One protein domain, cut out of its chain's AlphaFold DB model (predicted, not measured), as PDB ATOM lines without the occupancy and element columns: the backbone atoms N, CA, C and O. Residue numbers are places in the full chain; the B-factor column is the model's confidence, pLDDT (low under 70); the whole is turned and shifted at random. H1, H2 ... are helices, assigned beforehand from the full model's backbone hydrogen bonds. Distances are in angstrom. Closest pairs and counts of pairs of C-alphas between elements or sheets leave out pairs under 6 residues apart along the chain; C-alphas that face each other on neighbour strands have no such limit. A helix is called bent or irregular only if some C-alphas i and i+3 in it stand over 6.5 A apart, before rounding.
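Overview. This is residues 14 to 161 of the 191 residues of the protein "Predicted protein" of Laccaria bicolor (strain S238N-H82 / ATCC MYA-4686) (UniProt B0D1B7). Four long helices lie side by side in one loose row, in the order H1, H2, H4 and H6, each running the opposite way to the one before it in the row. H4, the longest, is the spine: H2 covers part of one side of it and H6 runs beside the half that ends at residue 108. The short H3 sits at the turn between H2 and H4, and the short H5 lies in the long loops at the other end of H4. The printed part has 148 residues with six named helices, H1 to H6 in chain order, and no named strand, an all-helix class. It is loose, with a radius of gyration of the C-alphas of 20.5 A, and a rod in outline, spanning 68 by 33 by 24 A.

Arrangement. H4, residues 77 to 108, touches H2, residues 45 to 69, with residues 83 to 97 alone. The closest C-alphas, of Leu 46 and Asp 97, are 6.0 A apart, and the two helices run opposite ways at a shallow tilt of 26 degrees. With residues 92 to 107 alone H4 touches H6, residues 140 to 159, at a shallow tilt of 6 degrees, opposite ways; the closest C-alphas are those of Val 107 and Arg 143, 5.4 A apart. H5, residues 120 to 123, only just touches H4, with 3 pairs of C-alphas within 8 A, the closest being those of Asn 108 and Ala 121 at 6.6 A. H1, residues 14 to 38, forms a helical hairpin with H2: they touch, closest at the C-alphas of Phe 16 and Ala 65, 4.9 A apart, at a shallow tilt of 26 degrees, opposite ways. H3, residues 71 to 74, and H2 touch only at the corner, with the C-alphas of Gln 67 and Arg 74 closest at 4.7 A. H1 is apart from H4 and from H6, and H2 is apart from H6. Every O i to N i+4 pair is within hydrogen-bond range in H2, H4 and H6; in H1 it is 18 of 21, and H3 and H5 are too short for such a pair.

Along the chain. H4 is 46.8 A long, from C-alpha 77 at (-37.631, -13.318, -100.881) to C-alpha 108. H1 begins at C-alpha 14, (-39.832, 4.196, -91.184), and measures 37.7 A; it is only just irregular, with C-alphas 14 and 17 6.8 A apart. H2 measures 37.1 A. H6 measures 28.4 A and ends at C-alpha 159, (-27.633, -28.159, -82.336).

Size, cuts and confidence. The C-alphas farthest apart, of Ser 72 and Gly 135, are 68.5 A apart. The printed part has no cut. The links H4 to H5 and H5 to H6 are long. The mean pLDDT of the printed part is 82.7; residues 40 to 43, 71 to 75, 77 and 125 to 126 are under 70.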
ATOM      1  N   VAL A  14     -40.175   3.713 -92.533       76.56
ATOM      2  CA  VAL A  14     -39.832   4.196 -91.184       76.56
ATOM      3  C   VAL A  14     -38.540   3.575 -90.635       76.56
ATOM      4  O   VAL A  14     -37.841   4.206 -89.846       76.56
ATOM      5  N   ASP A  15     -38.153   2.391 -91.118       75.94
ATOM      6  CA  ASP A  15     -36.948   1.686 -90.670       75.94
ATOM      7  C   ASP A  15     -35.666   2.216 -91.333       75.94
ATOM      8  O   ASP A  15     -34.564   1.772 -90.998       75.94
ATOM      9  N   PHE A  16     -35.773   3.172 -92.264       79.06
ATOM     10  CA  PHE A  16     -34.624   3.745 -92.965       79.06
ATOM     11  C   PHE A  16     -33.667   4.467 -92.009       79.06
ATOM     12  O   PHE A  16     -32.481   4.140 -91.952       79.06
ATOM     13  N   ALA A  17     -34.192   5.412 -91.225       83.50
ATOM     14  CA  ALA A  17     -33.409   6.202 -90.280       83.50
ATOM     15  C   ALA A  17     -32.675   5.338 -89.233       83.50
ATOM     16  O   ALA A  17     -31.455   5.490 -89.107       83.50
ATOM     17  N   PRO A  18     -33.333   4.390 -88.527       86.50
ATOM     18  CA  PRO A  18     -32.625   3.534 -87.580       86.50
ATOM     19  C   PRO A  18     -31.614   2.613 -88.274       86.50
ATOM     20  O   PRO A  18     -30.528   2.401 -87.739       86.50
ATOM     21  N   SER A  19     -31.902   2.110 -89.480       84.19
ATOM     22  CA  SER A  19     -30.961   1.246 -90.209       84.19
ATOM     23  C   SER A  19     -29.672   1.981 -90.586       84.19
ATOM     24  O   SER A  19     -28.584   1.451 -90.374       84.19
ATOM     25  N   VAL A  20     -29.764   3.217 -91.085       86.50
ATOM     26  CA  VAL A  20     -28.577   4.032 -91.394       86.50
ATOM     27  C   VAL A  20     -27.787   4.347 -90.125       86.50
ATOM     28  O   VAL A  20     -26.565   4.197 -90.117       86.50
ATOM     29  N   LEU A  21     -28.471   4.716 -89.038       89.88
ATOM     30  CA  LEU A  21     -27.824   4.995 -87.757       89.88
ATOM     31  C   LEU A  21     -27.015   3.789 -87.262       89.88
ATOM     32  O   LEU A  21     -25.831   3.927 -86.953       89.88
ATOM     33  N   PHE A  22     -27.615   2.596 -87.232       87.06
ATOM     34  CA  PHE A  22     -26.909   1.391 -86.799       87.06
ATOM     35  C   PHE A  22     -25.769   1.008 -87.747       87.06
ATOM     36  O   PHE A  22     -24.704   0.624 -87.266       87.06
ATOM     37  N   ALA A  23     -25.934   1.160 -89.063       89.19
ATOM     38  CA  ALA A  23     -24.851   0.913 -90.016       89.19
ATOM     39  C   ALA A  23     -23.635   1.817 -89.746       89.19
ATOM     40  O   ALA A  23     -22.505   1.331 -89.731       89.19
ATOM     41  N   VAL A  24     -23.862   3.106 -89.464       90.44
ATOM     42  CA  VAL A  24     -22.794   4.059 -89.118       90.44
ATOM     43  C   VAL A  24     -22.145   3.705 -87.781       90.44
ATOM     44  O   VAL A  24     -20.920   3.647 -87.700       90.44
ATOM     45  N   LEU A  25     -22.933   3.411 -86.743       89.69
ATOM     46  CA  LEU A  25     -22.404   3.044 -85.424       89.69
ATOM     47  C   LEU A  25     -21.526   1.786 -85.488       89.69
ATOM     48  O   LEU A  25     -20.414   1.785 -84.957       89.69
ATOM     49  N   TYR A  26     -21.978   0.736 -86.181       87.38
ATOM     50  CA  TYR A  26     -21.159  -0.459 -86.393       87.38
ATOM     51  C   TYR A  26     -19.955  -0.182 -87.305       87.38
ATOM     52  O   TYR A  26     -18.879  -0.730 -87.068       87.38
ATOM     53  N   GLY A  27     -20.101   0.701 -88.297       87.69
ATOM     54  CA  GLY A  27     -19.013   1.154 -89.164       87.69
ATOM     55  C   GLY A  27     -17.901   1.886 -88.409       87.69
ATOM     56  O   GLY A  27     -16.736   1.692 -88.730       87.69
ATOM     57  N   ILE A  28     -18.234   2.655 -87.369       90.62
ATOM     58  CA  ILE A  28     -17.260   3.295 -86.466       90.62
ATOM     59  C   ILE A  28     -16.641   2.267 -85.506       90.62
ATOM     60  O   ILE A  28     -15.453   2.336 -85.187       90.62
ATOM     61  N   LEU A  29     -17.426   1.283 -85.060       87.19
ATOM     62  CA  LEU A  29     -16.963   0.228 -84.158       87.19
ATOM     63  C   LEU A  29     -15.986  -0.750 -84.839       87.19
ATOM     64  O   LEU A  29     -15.067  -1.254 -84.191       87.19
ATOM     65  N   ALA A  30     -16.152  -1.014 -86.138       85.69
ATOM     66  CA  ALA A  30     -15.322  -1.960 -86.880       85.69
ATOM     67  C   ALA A  30     -13.820  -1.589 -86.891       85.69
ATOM     68  O   ALA A  30     -13.021  -2.447 -86.519       85.69
ATOM     69  N   PRO A  31     -13.392  -0.347 -87.204       84.88
ATOM     70  CA  PRO A  31     -12.000   0.089 -87.079       84.88
ATOM     71  C   PRO A  31     -11.415  -0.137 -85.685       84.88
ATOM     72  O   PRO A  31     -10.278  -0.591 -85.562       84.88
ATOM     73  N   PHE A  32     -12.196   0.113 -84.630       84.75
ATOM     74  CA  PHE A  32     -11.757  -0.115 -83.252       84.75
ATOM     75  C   PHE A  32     -11.559  -1.608 -82.958       84.75
ATOM     76  O   PHE A  32     -10.543  -2.011 -82.386       84.75
ATOM     77  N   ALA A  33     -12.497  -2.450 -83.396       82.06
ATOM     78  CA  ALA A  33     -12.391  -3.899 -83.263       82.06
ATOM     79  C   ALA A  33     -11.213  -4.469 -84.077       82.06
ATOM     80  O   ALA A  33     -10.485  -5.326 -83.578       82.06
ATOM     81  N   ILE A  34     -10.972  -3.954 -85.288       84.88
ATOM     82  CA  ILE A  34      -9.835  -4.327 -86.142       84.88
ATOM     83  C   ILE A  34      -8.518  -3.915 -85.488       84.88
ATOM     84  O   ILE A  34      -7.610  -4.737 -85.375       84.88
ATOM     85  N   PHE A  35      -8.418  -2.680 -84.994       84.94
ATOM     86  CA  PHE A  35      -7.244  -2.213 -84.260       84.94
ATOM     87  C   PHE A  35      -6.938  -3.133 -83.068       84.94
ATOM     88  O   PHE A  35      -5.805  -3.583 -82.884       84.94
ATOM     89  N   ARG A  36      -7.975  -3.520 -82.316       80.06
ATOM     90  CA  ARG A  36      -7.859  -4.462 -81.195       80.06
ATOM     91  C   ARG A  36      -7.510  -5.893 -81.632       80.06
ATOM     92  O   ARG A  36      -6.900  -6.628 -80.857       80.06
ATOM     93  N   PHE A  37      -7.875  -6.302 -82.845       78.81
ATOM     94  CA  PHE A  37      -7.540  -7.612 -83.416       78.81
ATOM     95  C   PHE A  37      -6.086  -7.697 -83.914       78.81
ATOM     96  O   PHE A  37      -5.428  -8.737 -83.779       78.81
ATOM     97  N   LEU A  38      -5.561  -6.600 -84.468       81.94
ATOM     98  CA  LEU A  38      -4.179  -6.515 -84.947       81.94
ATOM     99  C   LEU A  38      -3.167  -6.661 -83.802       81.94
ATOM    100  O   LEU A  38      -2.112  -7.275 -83.989       81.94
ATOM    101  N   GLN A  39      -3.525  -6.211 -82.597       80.50
ATOM    102  CA  GLN A  39      -2.729  -6.413 -81.392       80.50
ATOM    103  C   GLN A  39      -2.669  -7.910 -81.027       80.50
ATOM    104  O   GLN A  39      -3.620  -8.502 -80.517       80.50
ATOM    105  N   ARG A  40      -1.513  -8.554 -81.260       62.66
ATOM    106  CA  ARG A  40      -1.311 -10.002 -81.016       62.66
ATOM    107  C   ARG A  40      -1.630 -10.437 -79.580       62.66
ATOM    108  O   ARG A  40      -2.016 -11.582 -79.374       62.66
ATOM    109  N   ARG A  41      -1.502  -9.527 -78.611       63.03
ATOM    110  CA  ARG A  41      -1.722  -9.781 -77.179       63.03
ATOM    111  C   ARG A  41      -3.193 -10.036 -76.810       63.03
ATOM    112  O   ARG A  41      -3.452 -10.661 -75.791       63.03
ATOM    113  N   THR A  42      -4.148  -9.582 -77.624       64.19
ATOM    114  CA  THR A  42      -5.593  -9.595 -77.312       64.19
ATOM    115  C   THR A  42      -6.405 -10.562 -78.172       64.19
ATOM    116  O   THR A  42      -7.636 -10.575 -78.084       64.19
ATOM    117  N   ARG A  43      -5.746 -11.389 -78.997       64.69
ATOM    118  CA  ARG A  43      -6.407 -12.361 -79.877       64.69
ATOM    119  C   ARG A  43      -7.073 -13.457 -79.055       64.69
ATOM    120  O   ARG A  43      -6.453 -14.440 -78.666       64.69
ATOM    121  N   THR A  44      -8.361 -13.278 -78.814       72.06
ATOM    122  CA  THR A  44      -9.229 -14.282 -78.205       72.06
ATOM    123  C   THR A  44     -10.249 -14.734 -79.237       72.06
ATOM    124  O   THR A  44     -10.619 -13.978 -80.137       72.06
ATOM    125  N   THR A  45     -10.722 -15.973 -79.115       72.88
ATOM    126  CA  THR A  45     -11.777 -16.507 -79.989       72.88
ATOM    127  C   THR A  45     -13.044 -15.649 -79.945       72.88
ATOM    128  O   THR A  45     -13.699 -15.504 -80.970       72.88
ATOM    129  N   LEU A  46     -13.313 -15.011 -78.800       77.81
ATOM    130  CA  LEU A  46     -14.387 -14.033 -78.599       77.81
ATOM    131  C   LEU A  46     -14.216 -12.761 -79.445       77.81
ATOM    132  O   LEU A  46     -15.191 -12.161 -79.881       77.81
ATOM    133  N   LEU A  47     -12.979 -12.315 -79.675       80.44
ATOM    134  CA  LEU A  47     -12.719 -11.100 -80.451       80.44
ATOM    135  C   LEU A  47     -12.925 -11.348 -81.953       80.44
ATOM    136  O   LEU A  47     -13.412 -10.482 -82.670       80.44
ATOM    137  N   ILE A  48     -12.612 -12.560 -82.417       81.75
ATOM    138  CA  ILE A  48     -12.837 -12.975 -83.808       81.75
ATOM    139  C   ILE A  48     -14.336 -13.060 -84.108       81.75
ATOM    140  O   ILE A  48     -14.796 -12.501 -85.102       81.75
ATOM    141  N   SER A  49     -15.101 -13.731 -83.245       81.56
ATOM    142  CA  SER A  49     -16.552 -13.867 -83.404       81.56
ATOM    143  C   SER A  49     -17.270 -12.523 -83.308       81.56
ATOM    144  O   SER A  49     -18.145 -12.245 -84.124       81.56
ATOM    145  N   THR A  50     -16.865 -11.650 -82.383       81.00
ATOM    146  CA  THR A  50     -17.443 -10.300 -82.267       81.00
ATOM    147  C   THR A  50     -17.104  -9.408 -83.459       81.00
ATOM    148  O   THR A  50     -17.969  -8.654 -83.903       81.00
ATOM    149  N   LEU A  51     -15.901  -9.518 -84.035       85.50
ATOM    150  CA  LEU A  51     -15.542  -8.798 -85.259       85.50
ATOM    151  C   LEU A  51     -16.369  -9.279 -86.458       85.50
ATOM    152  O   LEU A  51     -16.943  -8.459 -87.173       85.50
ATOM    153  N   ALA A  52     -16.474 -10.597 -86.650       86.19
ATOM    154  CA  ALA A  52     -17.305 -11.178 -87.705       86.19
ATOM    155  C   ALA A  52     -18.779 -10.765 -87.550       86.19
ATOM    156  O   ALA A  52     -19.418 -10.354 -88.516       86.19
ATOM    157  N   PHE A  53     -19.296 -10.785 -86.317       86.50
ATOM    158  CA  PHE A  53     -20.643 -10.320 -86.002       86.50
ATOM    159  C   PHE A  53     -20.836  -8.834 -86.327       86.50
ATOM    160  O   PHE A  53     -21.842  -8.472 -86.928       86.50
ATOM    161  N   ALA A  54     -19.887  -7.966 -85.961       87.25
ATOM    162  CA  ALA A  54     -19.974  -6.536 -86.249       87.25
ATOM    163  C   ALA A  54     -20.020  -6.258 -87.759       87.25
ATOM    164  O   ALA A  54     -20.856  -5.475 -88.205       87.25
ATOM    165  N   ILE A  55     -19.181  -6.938 -88.549       88.75
ATOM    166  CA  ILE A  55     -19.172  -6.818 -90.016       88.75
ATOM    167  C   ILE A  55     -20.516  -7.261 -90.603       88.75
ATOM    168  O   ILE A  55     -21.121  -6.524 -91.380       88.75
ATOM    169  N   GLU A  56     -21.026  -8.418 -90.178       89.00
ATOM    170  CA  GLU A  56     -22.326  -8.926 -90.627       89.00
ATOM    171  C   GLU A  56     -23.457  -7.929 -90.316       89.00
ATOM    172  O   GLU A  56     -24.349  -7.703 -91.135       89.00
ATOM    173  N   ARG A  57     -23.405  -7.250 -89.161       87.94
ATOM    174  CA  ARG A  57     -24.391  -6.217 -88.803       87.94
ATOM    175  C   ARG A  57     -24.329  -5.000 -89.718       87.94
ATOM    176  O   ARG A  57     -25.390  -4.508 -90.098       87.94
ATOM    177  N   ILE A  58     -23.141  -4.556 -90.132       89.38
ATOM    178  CA  ILE A  58     -23.000  -3.465 -91.114       89.38
ATOM    179  C   ILE A  58     -23.711  -3.838 -92.418       89.38
ATOM    180  O   ILE A  58     -24.486  -3.036 -92.946       89.38
ATOM    181  N   VAL A  59     -23.498  -5.064 -92.910       89.31
ATOM    182  CA  VAL A  59     -24.121  -5.558 -94.148       89.31
ATOM    183  C   VAL A  59     -25.643  -5.593 -94.010       89.31
ATOM    184  O   VAL A  59     -26.348  -5.013 -94.834       89.31
ATOM    185  N   ILE A  60     -26.160  -6.188 -92.932       88.06
ATOM    186  CA  ILE A  60     -27.600  -6.286 -92.649       88.06
ATOM    187  C   ILE A  60     -28.276  -4.911 -92.627       88.06
ATOM    188  O   ILE A  60     -29.305  -4.718 -93.278       88.06
ATOM    189  N   PHE A  61     -27.719  -3.951 -91.886       86.44
ATOM    190  CA  PHE A  61     -28.327  -2.628 -91.748       86.44
ATOM    191  C   PHE A  61     -28.224  -1.806 -93.036       86.44
ATOM    192  O   PHE A  61     -29.176  -1.110 -93.392       86.44
ATOM    193  N   SER A  62     -27.136  -1.960 -93.795       86.56
ATOM    194  CA  SER A  62     -26.999  -1.350 -95.122       86.56
ATOM    195  C   SER A  62     -28.049  -1.894 -96.095       86.56
ATOM    196  O   SER A  62     -28.735  -1.135 -96.778       86.56
ATOM    197  N   LEU A  63     -28.237  -3.216 -96.113       85.88
ATOM    198  CA  LEU A  63     -29.248  -3.875 -96.934       85.88
ATOM    199  C   LEU A  63     -30.674  -3.471 -96.534       85.88
ATOM    200  O   LEU A  63     -31.495  -3.188 -97.408       85.88
ATOM    201  N   ARG A  64     -30.962  -3.366 -95.231       82.31
ATOM    202  CA  ARG A  64     -32.257  -2.873 -94.739       82.31
ATOM    203  C   ARG A  64     -32.533  -1.428 -95.133       82.31
ATOM    204  O   ARG A  64     -33.652  -1.135 -95.550       82.31
ATOM    205  N   ALA A  65     -31.535  -0.547 -95.078       83.88
ATOM    206  CA  ALA A  65     -31.682   0.833 -95.541       83.88
ATOM    207  C   ALA A  65     -32.036   0.894 -97.041       83.88
ATOM    208  O   ALA A  65     -32.918   1.651 -97.447       83.88
ATOM    209  N   VAL A  66     -31.420   0.040 -97.867       83.69
ATOM    210  CA  VAL A  66     -31.746  -0.056 -99.301       83.69
ATOM    211  C   VAL A  66     -33.166  -0.589 -99.528       83.69
ATOM    212  O   VAL A  66     -33.883  -0.058-100.379       83.69
ATOM    213  N   GLN A  67     -33.611  -1.598 -98.771       81.25
ATOM    214  CA  GLN A  67     -34.982  -2.115 -98.875       81.25
ATOM    215  C   GLN A  67     -36.044  -1.130 -98.373       81.25
ATOM    216  O   GLN A  67     -37.164  -1.130 -98.882       81.25
ATOM    217  N   ALA A  68     -35.716  -0.276 -97.402       79.00
ATOM    218  CA  ALA A  68     -36.636   0.749 -96.922       79.00
ATOM    219  C   ALA A  68     -36.957   1.793 -98.011       79.00
ATOM    220  O   ALA A  68     -38.078   2.300 -98.052       79.00
ATOM    221  N   ARG A  69     -36.006   2.061 -98.922       77.94
ATOM    222  CA  ARG A  69     -36.157   3.019-100.031       77.94
ATOM    223  C   ARG A  69     -36.731   2.403-101.314       77.94
ATOM    224  O   ARG A  69     -37.416   3.097-102.054       77.94
ATOM    225  N   ASN A  70     -36.452   1.126-101.581       76.00
ATOM    226  CA  ASN A  70     -36.840   0.452-102.823       76.00
ATOM    227  C   ASN A  70     -37.866  -0.660-102.573       76.00
ATOM    228  O   ASN A  70     -37.519  -1.748-102.110       76.00
ATOM    229  N   GLU A  71     -39.114  -0.428-102.978       68.94
ATOM    230  CA  GLU A  71     -40.215  -1.385-102.815       68.94
ATOM    231  C   GLU A  71     -39.995  -2.699-103.591       68.94
ATOM    232  O   GLU A  71     -40.266  -3.784-103.078       68.94
ATOM    233  N   SER A  72     -39.361  -2.634-104.768       67.69
ATOM    234  CA  SER A  72     -38.975  -3.823-105.547       67.69
ATOM    235  C   SER A  72     -37.957  -4.718-104.827       67.69
ATOM    236  O   SER A  72     -37.982  -5.940-104.962       67.69
ATOM    237  N   ARG A  73     -37.067  -4.128-104.015       65.25
ATOM    238  CA  ARG A  73     -36.080  -4.855-103.196       65.25
ATOM    239  C   ARG A  73     -36.666  -5.301-101.852       65.25
ATOM    240  O   ARG A  73     -36.169  -6.276-101.287       65.25
ATOM    241  N   ARG A  74     -37.717  -4.636-101.357       63.84
ATOM    242  CA  ARG A  74     -38.463  -5.002-100.135       63.84
ATOM    243  C   ARG A  74     -39.148  -6.363-100.265       63.84
ATOM    244  O   ARG A  74     -39.122  -7.138 -99.318       63.84
ATOM    245  N   MET A  75     -39.687  -6.674-101.444       64.31
ATOM    246  CA  MET A  75     -40.364  -7.951-101.725       64.31
ATOM    247  C   MET A  75     -39.411  -9.088-102.129       64.31
ATOM    248  O   MET A  75     -39.851 -10.198-102.431       64.31
ATOM    249  N   SER A  76     -38.096  -8.844-102.149       73.00
ATOM    250  CA  SER A  76     -37.123  -9.871-102.517       73.00
ATOM    251  C   SER A  76     -37.059 -10.965-101.447       73.00
ATOM    252  O   SER A  76     -36.476 -10.771-100.377       73.00
ATOM    253  N   LYS A  77     -37.625 -12.138-101.762       69.50
ATOM    254  CA  LYS A  77     -37.631 -13.318-100.881       69.50
ATOM    255  C   LYS A  77     -36.215 -13.719-100.451       69.50
ATOM    256  O   LYS A  77     -35.988 -13.945 -99.270       69.50
ATOM    257  N   GLY A  78     -35.251 -13.725-101.377       70.69
ATOM    258  CA  GLY A  78     -33.860 -14.090-101.076       70.69
ATOM    259  C   GLY A  78     -33.186 -13.144-100.080       70.69
ATOM    260  O   GLY A  78     -32.449 -13.587 -99.204       70.69
ATOM    261  N   LEU A  79     -33.490 -11.845-100.159       73.00
ATOM    262  CA  LEU A  79     -32.924 -10.863 -99.238       73.00
ATOM    263  C   LEU A  79     -33.566 -10.951 -97.846       73.00
ATOM    264  O   LEU A  79     -32.868 -10.831 -96.842       73.00
ATOM    265  N   ALA A  80     -34.869 -11.240 -97.777       76.00
ATOM    266  CA  ALA A  80     -35.553 -11.534 -96.519       76.00
ATOM    267  C   ALA A  80     -35.010 -12.812 -95.849       76.00
ATOM    268  O   ALA A  80     -34.747 -12.804 -94.646       76.00
ATOM    269  N   THR A  81     -34.772 -13.878 -96.624       75.56
ATOM    270  CA  THR A  81     -34.157 -15.123 -96.135       75.56
ATOM    271  C   THR A  81     -32.745 -14.883 -95.603       75.56
ATOM    272  O   THR A  81     -32.433 -15.327 -94.499       75.56
ATOM    273  N   TYR A  82     -31.910 -14.137 -96.335       79.88
ATOM    274  CA  TYR A  82     -30.564 -13.775 -95.878       79.88
ATOM    275  C   TYR A  82     -30.610 -13.034 -94.537       79.88
ATOM    276  O   TYR A  82     -29.968 -13.457 -93.580       79.88
ATOM    277  N   LEU A  83     -31.444 -11.993 -94.430       82.19
ATOM    278  CA  LEU A  83     -31.604 -11.231 -93.192       82.19
ATOM    279  C   LEU A  83     -32.004 -12.133 -92.016       82.19
ATOM    280  O   LEU A  83     -31.365 -12.086 -90.967       82.19
ATOM    281  N   GLN A  84     -33.025 -12.977 -92.188       80.12
ATOM    282  CA  GLN A  84     -33.513 -13.870 -91.135       80.12
ATOM    283  C   GLN A  84     -32.441 -14.864 -90.668       80.12
ATOM    284  O   GLN A  84     -32.247 -15.048 -89.463       80.12
ATOM    285  N   ILE A  85     -31.727 -15.485 -91.607       80.19
ATOM    286  CA  ILE A  85     -30.657 -16.435 -91.291       80.19
ATOM    287  C   ILE A  85     -29.523 -15.723 -90.556       80.19
ATOM    288  O   ILE A  85     -29.063 -16.218 -89.527       80.19
ATOM    289  N   SER A  86     -29.107 -14.545 -91.020       84.50
ATOM    290  CA  SER A  86     -28.038 -13.789 -90.372       84.50
ATOM    291  C   SER A  86     -28.434 -13.286 -88.977       84.50
ATOM    292  O   SER A  86     -27.602 -13.266 -88.066       84.50
ATOM    293  N   PHE A  87     -29.707 -12.937 -88.741       83.44
ATOM    294  CA  PHE A  87     -30.205 -12.668 -87.384       83.44
ATOM    295  C   PHE A  87     -30.103 -13.905 -86.486       83.44
ATOM    296  O   PHE A  87     -29.553 -13.796 -85.387       83.44
ATOM    297  N   GLY A  88     -30.563 -15.065 -86.964       83.25
ATOM    298  CA  GLY A  88     -30.511 -16.328 -86.225       83.25
ATOM    299  C   GLY A  88     -29.083 -16.778 -85.907       83.25
ATOM    300  O   GLY A  88     -28.757 -17.028 -84.746       83.25
ATOM    301  N   MET A  89     -28.200 -16.806 -86.909       82.69
ATOM    302  CA  MET A  89     -26.786 -17.148 -86.717       82.69
ATOM    303  C   MET A  89     -26.088 -16.170 -85.773       82.69
ATOM    304  O   MET A  89     -25.327 -16.589 -84.901       82.69
ATOM    305  N   GLY A  90     -26.383 -14.874 -85.893       84.81
ATOM    306  CA  GLY A  90     -25.830 -13.867 -84.998       84.81
ATOM    307  C   GLY A  90     -26.233 -14.082 -83.535       84.81
ATOM    308  O   GLY A  90     -25.399 -13.917 -82.648       84.81
ATOM    309  N   PHE A  91     -27.482 -14.482 -83.272       84.88
ATOM    310  CA  PHE A  91     -27.944 -14.810 -81.921       84.88
ATOM    311  C   PHE A  91     -27.203 -16.022 -81.342       84.88
ATOM    312  O   PHE A  91     -26.690 -15.955 -80.226       84.88
ATOM    313  N   VAL A  92     -27.082 -17.101 -82.122       86.00
ATOM    314  CA  VAL A  92     -26.337 -18.306 -81.719       86.00
ATOM    315  C   VAL A  92     -24.864 -17.981 -81.443       86.00
ATOM    316  O   VAL A  92     -24.297 -18.458 -80.461       86.00
ATOM    317  N   GLY A  93     -24.249 -17.130 -82.270       84.75
ATOM    318  CA  GLY A  93     -22.877 -16.659 -82.074       84.75
ATOM    319  C   GLY A  93     -22.682 -15.951 -80.730       84.75
ATOM    320  O   GLY A  93     -21.809 -16.341 -79.956       84.75
ATOM    321  N   ILE A  94     -23.543 -14.974 -80.414       87.00
ATOM    322  CA  ILE A  94     -23.503 -14.260 -79.125       87.00
ATOM    323  C   ILE A  94     -23.733 -15.222 -77.956       87.00
ATOM    324  O   ILE A  94     -23.028 -15.147 -76.951       87.00
ATOM    325  N   ALA A  95     -24.695 -16.137 -78.078       87.62
ATOM    326  CA  ALA A  95     -24.999 -17.100 -77.026       87.62
ATOM    327  C   ALA A  95     -23.796 -18.006 -76.712       87.62
ATOM    328  O   ALA A  95     -23.455 -18.205 -75.545       87.62
ATOM    329  N   ASN A  96     -23.089 -18.482 -77.739       86.94
ATOM    330  CA  ASN A  96     -21.870 -19.271 -77.565       86.94
ATOM    331  C   ASN A  96     -20.747 -18.478 -76.889       86.94
ATOM    332  O   ASN A  96     -20.026 -19.009 -76.041       86.94
ATOM    333  N   ASP A  97     -20.595 -17.204 -77.235       86.88
ATOM    334  CA  ASP A  97     -19.598 -16.335 -76.614       86.88
ATOM    335  C   ASP A  97     -19.923 -16.038 -75.148       86.88
ATOM    336  O   ASP A  97     -19.034 -16.097 -74.292       86.88
ATOM    337  N   LEU A  98     -21.203 -15.840 -74.828       89.19
ATOM    338  CA  LEU A  98     -21.677 -15.699 -73.455       89.19
ATOM    339  C   LEU A  98     -21.402 -16.962 -72.629       89.19
ATOM    340  O   LEU A  98     -20.893 -16.862 -71.515       89.19
ATOM    341  N   VAL A  99     -21.665 -18.153 -73.174       89.88
ATOM    342  CA  VAL A  99     -21.381 -19.428 -72.493       89.88
ATOM    343  C   VAL A  99     -19.884 -19.589 -72.201       89.88
ATOM    344  O   VAL A  99     -19.521 -20.048 -71.117       89.88
ATOM    345  N   LYS A 100     -18.998 -19.185 -73.122       86.25
ATOM    346  CA  LYS A 100     -17.539 -19.217 -72.901       86.25
ATOM    347  C   LYS A 100     -17.105 -18.246 -71.800       86.25
ATOM    348  O   LYS A 100     -16.285 -18.616 -70.958       86.25
ATOM    349  N   LEU A 101     -17.656 -17.030 -71.786       88.00
ATOM    350  CA  LEU A 101     -17.391 -16.045 -70.732       88.00
ATOM    351  C   LEU A 101     -17.890 -16.535 -69.371       88.00
ATOM    352  O   LEU A 101     -17.145 -16.494 -68.393       88.00
ATOM    353  N   LEU A 102     -19.109 -17.074 -69.325       88.88
ATOM    354  CA  LEU A 102     -19.705 -17.626 -68.114       88.88
ATOM    355  C   LEU A 102     -18.892 -18.809 -67.582       88.88
ATOM    356  O   LEU A 102     -18.619 -18.878 -66.388       88.88
ATOM    357  N   ARG A 103     -18.433 -19.707 -68.463       88.62
ATOM    358  CA  ARG A 103     -17.519 -20.794 -68.092       88.62
ATOM    359  C   ARG A 103     -16.243 -20.252 -67.471       88.62
ATOM    360  O   ARG A 103     -15.824 -20.773 -66.446       88.62
ATOM    361  N   CYS A 104     -15.624 -19.245 -68.084       86.12
ATOM    362  CA  CYS A 104     -14.406 -18.636 -67.557       86.12
ATOM    363  C   CYS A 104     -14.642 -18.087 -66.143       86.12
ATOM    364  O   CYS A 104     -13.887 -18.407 -65.229       86.12
ATOM    365  N   LEU A 105     -15.730 -17.341 -65.944       87.00
ATOM    366  CA  LEU A 105     -16.073 -16.747 -64.654       87.00
ATOM    367  C   LEU A 105     -16.364 -17.813 -63.581       87.00
ATOM    368  O   LEU A 105     -15.711 -17.823 -62.541       87.00
ATOM    369  N   LEU A 106     -17.289 -18.739 -63.862       88.19
ATOM    370  CA  LEU A 106     -17.723 -19.770 -62.915       88.19
ATOM    371  C   LEU A 106     -16.622 -20.783 -62.601       88.19
ATOM    372  O   LEU A 106     -16.509 -21.253 -61.477       88.19
ATOM    373  N   VAL A 107     -15.797 -21.155 -63.583       88.44
ATOM    374  CA  VAL A 107     -14.696 -22.094 -63.339       88.44
ATOM    375  C   VAL A 107     -13.605 -21.419 -62.516       88.44
ATOM    376  O   VAL A 107     -13.116 -22.040 -61.576       88.44
ATOM    377  N   ASN A 108     -13.256 -20.160 -62.801       86.69
ATOM    378  CA  ASN A 108     -12.229 -19.452 -62.035       86.69
ATOM    379  C   ASN A 108     -12.647 -19.209 -60.575       86.69
ATOM    380  O   ASN A 108     -11.807 -19.356 -59.694       86.69
ATOM    381  N   SER A 109     -13.929 -18.949 -60.292       86.19
ATOM    382  CA  SER A 109     -14.416 -18.760 -58.914       86.19
ATOM    383  C   SER A 109     -14.433 -20.037 -58.063       86.19
ATOM    384  O   SER A 109     -14.647 -19.962 -56.859       86.19
ATOM    385  N   THR A 110     -14.236 -21.215 -58.666       87.06
ATOM    386  CA  THR A 110     -14.207 -22.507 -57.947       87.06
ATOM    387  C   THR A 110     -12.806 -22.950 -57.526       87.06
ATOM    388  O   THR A 110     -12.666 -24.029 -56.948       87.06
ATOM    389  N   TYR A 111     -11.764 -22.185 -57.866       86.25
ATOM    390  CA  TYR A 111     -10.395 -22.466 -57.429       86.25
ATOM    391  C   TYR A 111     -10.150 -21.923 -56.021       86.25
ATOM    392  O   TYR A 111     -10.447 -20.762 -55.747       86.25
ATOM    393  N   GLY A 112      -9.577 -22.762 -55.160       86.25
ATOM    394  CA  GLY A 112      -9.053 -22.350 -53.857       86.25
ATOM    395  C   GLY A 112      -7.699 -21.641 -53.969       86.25
ATOM    396  O   GLY A 112      -7.062 -21.636 -55.027       86.25
ATOM    397  N   SER A 113      -7.223 -21.059 -52.866       84.69
ATOM    398  CA  SER A 113      -5.972 -20.282 -52.842       84.69
ATOM    399  C   SER A 113      -4.731 -21.087 -53.241       84.69
ATOM    400  O   SER A 113      -3.833 -20.539 -53.879       84.69
ATOM    401  N   GLU A 114      -4.692 -22.380 -52.905       83.69
ATOM    402  CA  GLU A 114      -3.573 -23.283 -53.219       83.69
ATOM    403  C   GLU A 114      -3.593 -23.765 -54.676       83.69
ATOM    404  O   GLU A 114      -2.554 -23.894 -55.323       83.69
ATOM    405  N   THR A 115      -4.784 -23.995 -55.229       84.31
ATOM    406  CA  THR A 115      -4.971 -24.533 -56.583       84.31
ATOM    407  C   THR A 115      -5.102 -23.440 -57.642       84.31
ATOM    408  O   THR A 115      -5.067 -23.743 -58.837       84.31
ATOM    409  N   TYR A 116      -5.207 -22.163 -57.247       84.38
ATOM    410  CA  TYR A 116      -5.381 -21.026 -58.157       84.38
ATOM    411  C   TYR A 116      -4.302 -20.940 -59.242       84.38
ATOM    412  O   TYR A 116      -4.606 -20.533 -60.362       84.38
ATOM    413  N   GLY A 117      -3.069 -21.382 -58.961       81.44
ATOM    414  CA  GLY A 117      -1.980 -21.423 -59.948       81.44
ATOM    415  C   GLY A 117      -2.280 -22.279 -61.187       81.44
ATOM    416  O   GLY A 117      -1.682 -22.071 -62.236       81.44
ATOM    417  N   GLN A 118      -3.244 -23.200 -61.097       85.50
ATOM    418  CA  GLN A 118      -3.708 -24.041 -62.207       85.50
ATOM    419  C   GLN A 118      -4.884 -23.421 -62.986       85.50
ATOM    420  O   GLN A 118      -5.386 -24.021 -63.940       85.50
ATOM    421  N   SER A 119      -5.390 -22.262 -62.558       83.81
ATOM    422  CA  SER A 119      -6.513 -21.587 -63.207       83.81
ATOM    423  C   SER A 119      -6.077 -20.871 -64.489       83.81
ATOM    424  O   SER A 119      -4.944 -20.404 -64.625       83.81
ATOM    425  N   ALA A 120      -7.005 -20.722 -65.435       80.25
ATOM    426  CA  ALA A 120      -6.755 -19.945 -66.650       80.25
ATOM    427  C   ALA A 120      -6.531 -18.450 -66.341       80.25
ATOM    428  O   ALA A 120      -5.803 -17.766 -67.064       80.25
ATOM    429  N   ALA A 121      -7.127 -17.952 -65.251       81.25
ATOM    430  CA  ALA A 121      -6.904 -16.597 -64.758       81.25
ATOM    431  C   ALA A 121      -5.448 -16.381 -64.314       81.25
ATOM    432  O   ALA A 121      -4.841 -15.390 -64.714       81.25
ATOM    433  N   ALA A 122      -4.855 -17.333 -63.584       79.81
ATOM    434  CA  ALA A 122      -3.457 -17.256 -63.151       79.81
ATOM    435  C   ALA A 122      -2.455 -17.289 -64.318       79.81
ATOM    436  O   ALA A 122      -1.412 -16.643 -64.255       79.81
ATOM    437  N   ALA A 123      -2.782 -17.992 -65.406       79.38
ATOM    438  CA  ALA A 123      -1.947 -18.039 -66.609       79.38
ATOM    439  C   ALA A 123      -1.986 -16.739 -67.441       79.38
ATOM    440  O   ALA A 123      -1.135 -16.524 -68.308       79.38
ATOM    441  N   THR A 124      -2.964 -15.858 -67.205       79.38
ATOM    442  CA  THR A 124      -3.178 -14.655 -68.018       79.38
ATOM    443  C   THR A 124      -2.460 -13.448 -67.405       79.38
ATOM    444  O   THR A 124      -2.905 -12.886 -66.405       79.38
ATOM    445  N   LYS A 125      -1.360 -13.004 -68.034       64.19
ATOM    446  CA  LYS A 125      -0.661 -11.747 -67.693       64.19
ATOM    447  C   LYS A 125      -1.609 -10.562 -67.945       64.19
ATOM    448  O   LYS A 125      -1.756 -10.186 -69.104       64.19
ATOM    449  N   GLU A 126      -2.196  -9.989 -66.888       69.44
ATOM    450  CA  GLU A 126      -3.268  -8.954 -66.874       69.44
ATOM    451  C   GLU A 126      -4.713  -9.487 -66.753       69.44
ATOM    452  O   GLU A 126      -5.650  -8.931 -67.325       69.44
ATOM    453  N   CYS A 127      -4.931 -10.562 -65.989       72.12
ATOM    454  CA  CYS A 127      -6.285 -10.920 -65.573       72.12
ATOM    455  C   CYS A 127      -6.830  -9.922 -64.534       72.12
ATOM    456  O   CYS A 127      -6.177  -9.659 -63.529       72.12
ATOM    457  N   TYR A 128      -8.048  -9.417 -64.746       77.88
ATOM    458  CA  TYR A 128      -8.760  -8.566 -63.781       77.88
ATOM    459  C   TYR A 128      -9.456  -9.360 -62.664       77.88
ATOM    460  O   TYR A 128     -10.025  -8.767 -61.752       77.88
ATOM    461  N   ILE A 129      -9.453 -10.696 -62.740       80.19
ATOM    462  CA  ILE A 129     -10.039 -11.549 -61.704       80.19
ATOM    463  C   ILE A 129      -9.064 -11.576 -60.518       80.19
ATOM    464  O   ILE A 129      -7.925 -12.021 -60.694       80.19
ATOM    465  N   PRO A 130      -9.470 -11.090 -59.329       80.06
ATOM    466  CA  PRO A 130      -8.591 -11.067 -58.171       80.06
ATOM    467  C   PRO A 130      -8.268 -12.493 -57.722       80.06
ATOM    468  O   PRO A 130      -9.102 -13.397 -57.815       80.06
ATOM    469  N   LYS A 131      -7.049 -12.688 -57.206       83.06
ATOM    470  CA  LYS A 131      -6.669 -13.945 -56.558       83.06
ATOM    471  C   LYS A 131      -7.627 -14.191 -55.380       83.06
ATOM    472  O   LYS A 131      -7.908 -13.245 -54.639       83.06
ATOM    473  N   PRO A 132      -8.128 -15.422 -55.188       85.06
ATOM    474  CA  PRO A 132      -8.974 -15.722 -54.046       85.06
ATOM    475  C   PRO A 132      -8.196 -15.509 -52.730       85.06
ATOM    476  O   PRO A 132      -6.983 -15.753 -52.703       85.06
ATOM    477  N   PRO A 133      -8.862 -15.052 -51.650       85.44
ATOM    478  CA  PRO A 133      -8.238 -14.882 -50.341       85.44
ATOM    479  C   PRO A 133      -7.535 -16.155 -49.858       85.44
ATOM    480  O   PRO A 133      -7.956 -17.274 -50.174       85.44
ATOM    481  N   GLU A 134      -6.465 -15.986 -49.086       83.88
ATOM    482  CA  GLU A 134      -5.731 -17.110 -48.503       83.88
ATOM    483  C   GLU A 134      -6.645 -17.925 -47.577       83.88
ATOM    484  O   GLU A 134      -7.407 -17.366 -46.792       83.88
ATOM    485  N   GLY A 135      -6.609 -19.253 -47.718       82.44
ATOM    486  CA  GLY A 135      -7.460 -20.172 -46.954       82.44
ATOM    487  C   GLY A 135      -8.815 -20.486 -47.595       82.44
ATOM    488  O   GLY A 135      -9.623 -21.197 -47.000       82.44
ATOM    489  N   THR A 136      -9.086 -20.002 -48.810       85.94
ATOM    490  CA  THR A 136     -10.297 -20.390 -49.547       85.94
ATOM    491  C   THR A 136     -10.237 -21.863 -49.982       85.94
ATOM    492  O   THR A 136      -9.288 -22.256 -50.672       85.94
ATOM    493  N   PRO A 137     -11.239 -22.691 -49.618       86.38
ATOM    494  CA  PRO A 137     -11.261 -24.105 -49.981       86.38
ATOM    495  C   PRO A 137     -11.543 -24.301 -51.476       86.38
ATOM    496  O   PRO A 137     -12.343 -23.583 -52.080       86.38
ATOM    497  N   ASP A 138     -10.902 -25.306 -52.076       88.38
ATOM    498  CA  ASP A 138     -11.131 -25.686 -53.472       88.38
ATOM    499  C   ASP A 138     -12.472 -26.419 -53.637       88.38
ATOM    500  O   ASP A 138     -12.795 -27.320 -52.863       88.38
ATOM    501  N   ASN A 139     -13.240 -26.079 -54.679       88.69
ATOM    502  CA  ASN A 139     -14.554 -26.677 -54.947       88.69
ATOM    503  C   ASN A 139     -14.575 -27.471 -56.273       88.69
ATOM    504  O   ASN A 139     -15.198 -27.053 -57.259       88.69
ATOM    505  N   PRO A 140     -13.960 -28.670 -56.328       87.31
ATOM    506  CA  PRO A 140     -13.796 -29.429 -57.571       87.31
ATOM    507  C   PRO A 140     -15.117 -29.969 -58.140       87.31
ATOM    508  O   PRO A 140     -15.278 -30.056 -59.358       87.31
ATOM    509  N   ARG A 141     -16.104 -30.288 -57.287       88.56
ATOM    510  CA  ARG A 141     -17.436 -30.736 -57.741       88.56
ATOM    511  C   ARG A 141     -18.190 -29.634 -58.482       88.56
ATOM    512  O   ARG A 141     -18.780 -29.897 -59.527       88.56
ATOM    513  N   GLN A 142     -18.138 -28.400 -57.978       87.38
ATOM    514  CA  GLN A 142     -18.748 -27.251 -58.653       87.38
ATOM    515  C   GLN A 142     -18.044 -26.969 -59.984       87.38
ATOM    516  O   GLN A 142     -18.709 -26.747 -60.992       87.38
ATOM    517  N   ARG A 143     -16.710 -27.088 -60.023       88.56
ATOM    518  CA  ARG A 143     -15.924 -26.977 -61.260       88.56
ATOM    519  C   ARG A 143     -16.355 -27.990 -62.318       88.56
ATOM    520  O   ARG A 143     -16.492 -27.633 -63.489       88.56
ATOM    521  N   PHE A 144     -16.553 -29.246 -61.920       89.56
ATOM    522  CA  PHE A 144     -17.011 -30.307 -62.816       89.56
ATOM    523  C   PHE A 144     -18.376 -29.966 -63.424       89.56
ATOM    524  O   PHE A 144     -18.520 -29.969 -64.649       89.56
ATOM    525  N   TRP A 145     -19.346 -29.588 -62.589       89.69
ATOM    526  CA  TRP A 145     -20.686 -29.219 -63.047       89.69
ATOM    527  C   TRP A 145     -20.699 -27.957 -63.912       89.69
ATOM    528  O   TRP A 145     -21.351 -27.955 -64.954       89.69
ATOM    529  N   ALA A 146     -19.929 -26.925 -63.563       88.12
ATOM    530  CA  ALA A 146     -19.815 -25.705 -64.362       88.12
ATOM    531  C   ALA A 146     -19.254 -25.983 -65.768       88.12
ATOM    532  O   ALA A 146     -19.760 -25.458 -66.762       88.12
ATOM    533  N   ARG A 147     -18.239 -26.856 -65.876       88.56
ATOM    534  CA  ARG A 147     -17.711 -27.302 -67.177       88.56
ATOM    535  C   ARG A 147     -18.768 -28.074 -67.962       88.56
ATOM    536  O   ARG A 147     -18.984 -27.768 -69.129       88.56
ATOM    537  N   ARG A 148     -19.469 -29.010 -67.315       89.62
ATOM    538  CA  ARG A 148     -20.470 -29.852 -67.981       89.62
ATOM    539  C   ARG A 148     -21.680 -29.065 -68.472       89.62
ATOM    540  O   ARG A 148     -22.119 -29.283 -69.596       89.62
ATOM    541  N   PHE A 149     -22.164 -28.120 -67.671       89.56
ATOM    542  CA  PHE A 149     -23.227 -27.200 -68.063       89.56
ATOM    543  C   PHE A 149     -22.815 -26.336 -69.260       89.56
ATOM    544  O   PHE A 149     -23.588 -26.180 -70.204       89.56
ATOM    545  N   SER A 150     -21.583 -25.814 -69.258       88.12
ATOM    546  CA  SER A 150     -21.056 -25.035 -70.382       88.12
ATOM    547  C   SER A 150     -20.926 -25.869 -71.657       88.12
ATOM    548  O   SER A 150     -21.355 -25.416 -72.717       88.12
ATOM    549  N   ASP A 151     -20.393 -27.090 -71.564       88.06
ATOM    550  CA  ASP A 151     -20.264 -27.995 -72.712       88.06
ATOM    551  C   ASP A 151     -21.640 -28.357 -73.287       88.06
ATOM    552  O   ASP A 151     -21.839 -28.299 -74.500       88.06
ATOM    553  N   PHE A 152     -22.606 -28.670 -72.418       91.12
ATOM    554  CA  PHE A 152     -23.979 -28.965 -72.820       91.12
ATOM    555  C   PHE A 152     -24.647 -27.760 -73.485       91.12
ATOM    556  O   PHE A 152     -25.231 -27.901 -74.553       91.12
ATOM    557  N   SER A 153     -24.521 -26.568 -72.897       86.19
ATOM    558  CA  SER A 153     -25.110 -25.342 -73.448       86.19
ATOM    559  C   SER A 153     -24.520 -25.003 -74.818       86.19
ATOM    560  O   SER A 153     -25.258 -24.684 -75.745       86.19
ATOM    561  N   ASN A 154     -23.200 -25.131 -74.976       85.06
ATOM    562  CA  ASN A 154     -22.521 -24.910 -76.252       85.06
ATOM    563  C   ASN A 154     -22.990 -25.921 -77.317       85.06
ATOM    564  O   ASN A 154     -23.269 -25.548 -78.455       85.06
ATOM    565  N   LEU A 155     -23.155 -27.195 -76.938       86.56
ATOM    566  CA  LEU A 155     -23.704 -28.218 -77.829       86.56
ATOM    567  C   LEU A 155     -25.170 -27.939 -78.189       86.56
ATOM    568  O   LEU A 155     -25.552 -28.109 -79.342       86.56
ATOM    569  N   ALA A 156     -25.979 -27.476 -77.236       86.88
ATOM    570  CA  ALA A 156     -27.376 -27.126 -77.465       86.88
ATOM    571  C   ALA A 156     -27.502 -25.964 -78.464       86.88
ATOM    572  O   ALA A 156     -28.244 -26.074 -79.442       86.88
ATOM    573  N   PHE A 157     -26.718 -24.897 -78.296       83.69
ATOM    574  CA  PHE A 157     -26.686 -23.782 -79.247       83.69
ATOM    575  C   PHE A 157     -26.159 -24.196 -80.623       83.69
ATOM    576  O   PHE A 157     -26.702 -23.755 -81.636       83.69
ATOM    577  N   LEU A 158     -25.164 -25.086 -80.688       82.00
ATOM    578  CA  LEU A 158     -24.721 -25.660 -81.958       82.00
ATOM    579  C   LEU A 158     -25.835 -26.493 -82.608       82.00
ATOM    580  O   LEU A 158     -26.101 -26.339 -83.797       82.00
ATOM    581  N   SER A 159     -26.535 -27.325 -81.835       82.62
ATOM    582  CA  SER A 159     -27.633 -28.159 -82.336       82.62
ATOM    583  C   SER A 159     -28.794 -27.326 -82.883       82.62
ATOM    584  O   SER A 159     -29.401 -27.713 -83.877       82.62
ATOM    585  N   ALA A 160     -29.040 -26.137 -82.321       81.06
ATOM    586  CA  ALA A 160     -30.067 -25.213 -82.797       81.06
ATOM    587  C   ALA A 160     -29.802 -24.692 -84.224       81.06
ATOM    588  O   ALA A 160     -30.731 -24.242 -84.896       81.06
ATOM    589  N   THR A 161     -28.568 -24.795 -84.730       78.75
ATOM    590  CA  THR A 161     -28.260 -24.453 -86.129       78.75
ATOM    591  C   THR A 161     -28.782 -25.499 -87.116       78.75
ATOM    592  O   THR A 161     -29.126 -25.146 -88.243       78.75
TER     593      THR A 161